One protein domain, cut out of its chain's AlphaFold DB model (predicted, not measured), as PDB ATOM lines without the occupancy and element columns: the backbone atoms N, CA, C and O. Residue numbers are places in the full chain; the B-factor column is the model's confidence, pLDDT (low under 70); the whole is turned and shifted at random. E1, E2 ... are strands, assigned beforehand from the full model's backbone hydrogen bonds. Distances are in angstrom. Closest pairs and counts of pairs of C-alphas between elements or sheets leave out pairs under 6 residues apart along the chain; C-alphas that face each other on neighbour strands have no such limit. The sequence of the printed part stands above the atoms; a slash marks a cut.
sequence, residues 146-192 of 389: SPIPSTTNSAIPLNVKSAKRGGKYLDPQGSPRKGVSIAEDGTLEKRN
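Overview. This is residues 146 to 192 of the 389 residues of an uncharacterized protein of bacterium TMED88 (UniProt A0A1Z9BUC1). Little regular structure is found here: a long looping stretch, residues 146 to 179, leads into a small hairpin, E1 then E2, and residues 146 to 147 pair with E2, antiparallel. The stretch has loops far apart, one near Ala 155 and the other near Gln 173. The 47 printed residues hold no named helix and two antiparallel strands, order E1 - E2; the class is all strand, with only 7 residues in named elements. The whole is compact, radius of gyration of the C-alphas 9.5 A, spanning 26 by 21 by 18 A.

Arrangement. Start at residues 146 to 147, paired antiparallel with residues 189 to 190 of E2, residues 188 to 191. E1, residues 180 to 182, forms a hairpin with E2, at 140 degrees between directions; look for N 181 and O 189, within hydrogen-bond range at 2.9 A.

Along the chain. Find C-alpha 180 at (-11.613, -28.313, 21.841), where E1 begins its 7.0 A. E2 runs 10.3 A to C-alpha 191 at (-6.738, -24.272, 19.943).

Size, cuts and confidence. The C-alphas of Ala 155 and Gln 173 are the farthest apart, 26.8 A. The printed part has no cut, the link E1 to E2 is tight, and no printed residue is under 70 in pLDDT.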
ATOM      1  N   SER A 146      -2.878 -26.584  22.429       92.31
ATOM      2  CA  SER A 146      -2.222 -26.873  23.696       92.31
ATOM      3  C   SER A 146      -3.098 -27.811  24.521       92.31
ATOM      4  O   SER A 146      -4.326 -27.630  24.535       92.31
ATOM      5  N   PRO A 147      -2.501 -28.776  25.239       93.00
ATOM      6  CA  PRO A 147      -3.225 -29.597  26.195       93.00
ATOM      7  C   PRO A 147      -3.922 -28.724  27.238       93.00
ATOM      8  O   PRO A 147      -3.359 -27.749  27.742       93.00
ATOM      9  N   ILE A 148      -5.165 -29.061  27.567       92.06
ATOM     10  CA  ILE A 148      -5.904 -28.386  28.631       92.06
ATOM     11  C   ILE A 148      -5.390 -28.939  29.964       92.06
ATOM     12  O   ILE A 148      -5.451 -30.149  30.151       92.06
ATOM     13  N   PRO A 149      -4.916 -28.114  30.912       90.25
ATOM     14  CA  PRO A 149      -4.474 -28.614  32.210       90.25
ATOM     15  C   PRO A 149      -5.650 -29.170  33.024       90.25
ATOM     16  O   PRO A 149      -6.761 -28.629  32.991       90.25
ATOM     17  N   SER A 150      -5.402 -30.240  33.781       86.75
ATOM     18  CA  SER A 150      -6.361 -30.784  34.740       86.75
ATOM     19  C   SER A 150      -6.662 -29.768  35.845       86.75
ATOM     20  O   SER A 150      -5.802 -28.992  36.260       86.75
ATOM     21  N   THR A 151      -7.887 -29.799  36.372       82.31
ATOM     22  CA  THR A 151      -8.303 -28.939  37.490       82.31
ATOM     23  C   THR A 151      -7.612 -29.294  38.804       82.31
ATOM     24  O   THR A 151      -7.562 -28.460  39.699       82.31
ATOM     25  N   THR A 152      -7.108 -30.524  38.937       82.00
ATOM     26  CA  THR A 152      -6.444 -31.017  40.155       82.00
ATOM     27  C   THR A 152      -4.929 -30.838  40.132       82.00
ATOM     28  O   THR A 152      -4.324 -30.678  41.185       82.00
ATOM     29  N   ASN A 153      -4.307 -30.859  38.951       85.19
ATOM     30  CA  ASN A 153      -2.873 -30.657  38.787       85.19
ATOM     31  C   ASN A 153      -2.589 -30.072  37.400       85.19
ATOM     32  O   ASN A 153      -2.810 -30.736  36.388       85.19
ATOM     33  N   SER A 154      -2.056 -28.852  37.353       83.31
ATOM     34  CA  SER A 154      -1.757 -28.154  36.101       83.31
ATOM     35  C   SER A 154      -0.636 -28.792  35.278       83.31
ATOM     36  O   SER A 154      -0.514 -28.481  34.098       83.31
ATOM     37  N   ALA A 155       0.172 -29.675  35.875       85.00
ATOM     38  CA  ALA A 155       1.201 -30.437  35.170       85.00
ATOM     39  C   ALA A 155       0.636 -31.650  34.411       85.00
ATOM     40  O   ALA A 155       1.340 -32.233  33.590       85.00
ATOM     41  N   ILE A 156      -0.615 -32.042  34.678       87.50
ATOM     42  CA  ILE A 156      -1.250 -33.208  34.059       87.50
ATOM     43  C   ILE A 156      -2.304 -32.725  33.058       87.50
ATOM     44  O   ILE A 156      -3.185 -31.946  33.438       87.50
ATOM     45  N   PRO A 157      -2.265 -33.178  31.794       90.69
ATOM     46  CA  PRO A 157      -3.295 -32.838  30.827       90.69
ATOM     47  C   PRO A 157      -4.645 -33.477  31.190       90.69
ATOM     48  O   PRO A 157      -4.732 -34.592  31.706       90.69
ATOM     49  N   LEU A 158      -5.727 -32.751  30.928       91.81
ATOM     50  CA  LEU A 158      -7.096 -33.186  31.155       91.81
ATOM     51  C   LEU A 158      -7.460 -34.259  30.127       91.81
ATOM     52  O   LEU A 158      -7.407 -34.012  28.927       91.81
ATOM     53  N   ASN A 159      -7.883 -35.431  30.592       92.75
ATOM     54  CA  ASN A 159      -8.292 -36.533  29.727       92.75
ATOM     55  C   ASN A 159      -9.821 -36.575  29.589       92.75
ATOM     56  O   ASN A 159     -10.548 -36.244  30.527       92.75
ATOM     57  N   VAL A 160     -10.326 -37.033  28.445       90.81
ATOM     58  CA  VAL A 160     -11.768 -37.177  28.186       90.81
ATOM     59  C   VAL A 160     -12.476 -38.032  29.246       90.81
ATOM     60  O   VAL A 160     -13.630 -37.766  29.575       90.81
ATOM     61  N   LYS A 161     -11.781 -39.020  29.829       88.62
ATOM     62  CA  LYS A 161     -12.318 -39.898  30.881       88.62
ATOM     63  C   LYS A 161     -12.514 -39.181  32.218       88.62
ATOM     64  O   LYS A 161     -13.419 -39.537  32.965       88.62
ATOM     65  N   SER A 162     -11.670 -38.197  32.527       87.50
ATOM     66  CA  SER A 162     -11.728 -37.423  33.774       87.50
ATOM     67  C   SER A 162     -12.455 -36.085  33.618       87.50
ATOM     68  O   SER A 162     -12.821 -35.452  34.608       87.50
ATOM     69  N   ALA A 163     -12.696 -35.646  32.384       88.19
ATOM     70  CA  ALA A 163     -13.407 -34.415  32.095       88.19
ATOM     71  C   ALA A 163     -14.910 -34.524  32.405       88.19
ATOM     72  O   ALA A 163     -15.601 -35.465  32.013       88.19
ATOM     73  N   LYS A 164     -15.453 -33.496  33.067       89.31
ATOM     74  CA  LYS A 164     -16.885 -33.403  33.378       89.31
ATOM     75  C   LYS A 164     -17.714 -33.205  32.099       89.31
ATOM     76  O   LYS A 164     -17.608 -32.158  31.451       89.31
ATOM     77  N   ARG A 165     -18.590 -34.166  31.783       90.69
ATOM     78  CA  ARG A 165     -19.616 -34.033  30.728       90.69
ATOM     79  C   ARG A 165     -20.593 -32.906  31.063       90.69
ATOM     80  O   ARG A 165     -20.909 -32.668  32.228       90.69
ATOM     81  N   GLY A 166     -21.014 -32.165  30.044       86.56
ATOM     82  CA  GLY A 166     -21.804 -30.939  30.190       86.56
ATOM     83  C   GLY A 166     -21.016 -29.745  30.739       86.56
ATOM     84  O   GLY A 166     -21.590 -28.674  30.920       86.56
ATOM     85  N   GLY A 167     -19.712 -29.902  30.992       88.50
ATOM     86  CA  GLY A 167     -18.831 -28.861  31.511       88.50
ATOM     87  C   GLY A 167     -18.343 -27.865  30.453       88.50
ATOM     88  O   GLY A 167     -18.954 -27.666  29.407       88.50
ATOM     89  N   LYS A 168     -17.200 -27.226  30.734       89.31
ATOM     90  CA  LYS A 168     -16.610 -26.172  29.886       89.31
ATOM     91  C   LYS A 168     -16.054 -26.687  28.554       89.31
ATOM     92  O   LYS A 168     -16.046 -25.942  27.579       89.31
ATOM     93  N   TYR A 169     -15.576 -27.930  28.521       92.00
ATOM     94  CA  TYR A 169     -14.841 -28.485  27.376       92.00
ATOM     95  C   TYR A 169     -15.596 -29.590  26.638       92.00
ATOM     96  O   TYR A 169     -15.362 -29.776  25.448       92.00
ATOM     97  N   LEU A 170     -16.525 -30.266  27.319       93.00
ATOM     98  CA  LEU A 170     -17.375 -31.310  26.754       93.00
ATOM     99  C   LEU A 170     -18.851 -30.931  26.903       93.00
ATOM    100  O   LEU A 170     -19.246 -30.305  27.894       93.00
ATOM    101  N   ASP A 171     -19.664 -31.295  25.923       92.62
ATOM    102  CA  ASP A 171     -21.122 -31.210  26.005       92.62
ATOM    103  C   ASP A 171     -21.696 -32.341  26.899       92.62
ATOM    104  O   ASP A 171     -20.933 -33.171  27.414       92.62
ATOM    105  N   PRO A 172     -23.013 -32.369  27.180       93.56
ATOM    106  CA  PRO A 172     -23.624 -33.434  27.982       93.56
ATOM    107  C   PRO A 172     -23.433 -34.846  27.406       93.56
ATOM    108  O   PRO A 172     -23.352 -35.811  28.167       93.56
ATOM    109  N   GLN A 173     -23.316 -34.966  26.085       90.25
ATOM    110  CA  GLN A 173     -23.092 -36.214  25.355       90.25
ATOM    111  C   GLN A 173     -21.622 -36.673  25.422       90.25
ATOM    112  O   GLN A 173     -21.323 -37.831  25.142       90.25
ATOM    113  N   GLY A 174     -20.713 -35.801  25.868       87.19
ATOM    114  CA  GLY A 174     -19.278 -36.061  25.943       87.19
ATOM    115  C   GLY A 174     -18.515 -35.668  24.677       87.19
ATOM    116  O   GLY A 174     -17.330 -35.983  24.578       87.19
ATOM    117  N   SER A 175     -19.150 -34.967  23.738       90.44
ATOM    118  CA  SER A 175     -18.493 -34.450  22.540       90.44
ATOM    119  C   SER A 175     -17.713 -33.168  22.855       90.44
ATOM    120  O   SER A 175     -18.128 -32.380  23.716       90.44
ATOM    121  N   PRO A 176     -16.584 -32.914  22.168       91.50
ATOM    122  CA  PRO A 176     -15.825 -31.677  22.331       91.50
ATOM    123  C   PRO A 176     -16.649 -30.433  21.992       91.50
ATOM    124  O   PRO A 176     -17.318 -30.370  20.963       91.50
ATOM    125  N   ARG A 177     -16.561 -29.404  22.840       92.62
ATOM    126  CA  ARG A 177     -17.133 -28.080  22.558       92.62
ATOM    127  C   ARG A 177     -16.248 -27.275  21.601       92.62
ATOM    128  O   ARG A 177     -15.120 -27.651  21.291       92.62
ATOM    129  N   LYS A 178     -16.754 -26.108  21.174       89.75
ATOM    130  CA  LYS A 178     -16.060 -25.173  20.274       89.75
ATOM    131  C   LYS A 178     -14.587 -24.996  20.659       89.75
ATOM    132  O   LYS A 178     -14.260 -24.541  21.753       89.75
ATOM    133  N   GLY A 179     -13.722 -25.322  19.704       86.94
ATOM    134  CA  GLY A 179     -12.279 -25.130  19.791       86.94
ATOM    135  C   GLY A 179     -11.522 -26.132  20.655       86.94
ATOM    136  O   GLY A 179     -10.317 -25.950  20.831       86.94
ATOM    137  N   VAL A 180     -12.200 -27.174  21.137       92.44
ATOM    138  CA  VAL A 180     -11.613 -28.313  21.841       92.44
ATOM    139  C   VAL A 180     -11.543 -29.509  20.896       92.44
ATOM    140  O   VAL A 180     -12.450 -29.733  20.100       92.44
ATOM    141  N   SER A 181     -10.477 -30.290  21.002       90.19
ATOM    142  CA  SER A 181     -10.309 -31.566  20.311       90.19
ATOM    143  C   SER A 181      -9.845 -32.642  21.286       90.19
ATOM    144  O   SER A 181      -9.206 -32.339  22.290       90.19
ATOM    145  N   ILE A 182     -10.152 -33.898  20.969       90.81
ATOM    146  CA  ILE A 182      -9.613 -35.071  21.666       90.81
ATOM    147  C   ILE A 182      -8.459 -35.622  20.820       90.81
ATOM    148  O   ILE A 182      -8.671 -35.902  19.632       90.81
ATOM    149  N   ALA A 183      -7.271 -35.725  21.419       88.50
ATOM    150  CA  ALA A 183      -6.099 -36.405  20.873       88.50
ATOM    151  C   ALA A 183      -6.256 -37.936  20.960       88.50
ATOM    152  O   ALA A 183      -7.179 -38.437  21.603       88.50
ATOM    153  N   GLU A 184      -5.381 -38.693  20.297       84.81
ATOM    154  CA  GLU A 184      -5.491 -40.160  20.207       84.81
ATOM    155  C   GLU A 184      -5.394 -40.865  21.567       84.81
ATOM    156  O   GLU A 184      -6.107 -41.832  21.827       84.81
ATOM    157  N   ASP A 185      -4.584 -40.329  22.477       87.50
ATOM    158  CA  ASP A 185      -4.439 -40.792  23.863       87.50
ATOM    159  C   ASP A 185      -5.635 -40.408  24.770       87.50
ATOM    160  O   ASP A 185      -5.681 -40.730  25.963       87.50
ATOM    161  N   GLY A 186      -6.629 -39.711  24.215       89.12
ATOM    162  CA  GLY A 186      -7.792 -39.196  24.929       89.12
ATOM    163  C   GLY A 186      -7.556 -37.856  25.631       89.12
ATOM    164  O   GLY A 186      -8.453 -37.390  26.340       89.12
ATOM    165  N   THR A 187      -6.391 -37.227  25.461       93.12
ATOM    166  CA  THR A 187      -6.096 -35.898  26.005       93.12
ATOM    167  C   THR A 187      -6.966 -34.832  25.337       93.12
ATOM    168  O   THR A 187      -7.148 -34.813  24.120       93.12
ATOM    169  N   LEU A 188      -7.530 -33.930  26.144       93.06
ATOM    170  CA  LEU A 188      -8.256 -32.766  25.657       93.06
ATOM    171  C   LEU A 188      -7.281 -31.635  25.353       93.06
ATOM    172  O   LEU A 188      -6.566 -31.144  26.226       93.06
ATOM    173  N   GLU A 189      -7.326 -31.167  24.117       94.06
ATOM    174  CA  GLU A 189      -6.542 -30.042  23.637       94.06
ATOM    175  C   GLU A 189      -7.461 -28.892  23.251       94.06
ATOM    176  O   GLU A 189      -8.584 -29.094  22.785       94.06
ATOM    177  N   LYS A 190      -6.972 -27.665  23.402       93.88
ATOM    178  CA  LYS A 190      -7.653 -26.466  22.925       93.88
ATOM    179  C   LYS A 190      -6.794 -25.771  21.882       93.88
ATOM    180  O   LYS A 190      -5.582 -25.670  22.050       93.88
ATOM    181  N   ARG A 191      -7.419 -25.224  20.836       93.25
ATOM    182  CA  ARG A 191      -6.738 -24.272  19.943       93.25
ATOM    183  C   ARG A 191      -6.144 -23.114  20.750       93.25
ATOM    184  O   ARG A 191      -6.802 -22.588  21.650       93.25
ATOM    185  N   ASN A 192      -4.931 -22.702  20.398       93.75
ATOM    186  CA  ASN A 192      -4.246 -21.618  21.104       93.75
ATOM    187  C   ASN A 192      -4.981 -20.282  20.933       93.75
ATOM    188  O   ASN A 192      -5.082 -19.500  21.879       93.75
TER     189      ASN A 192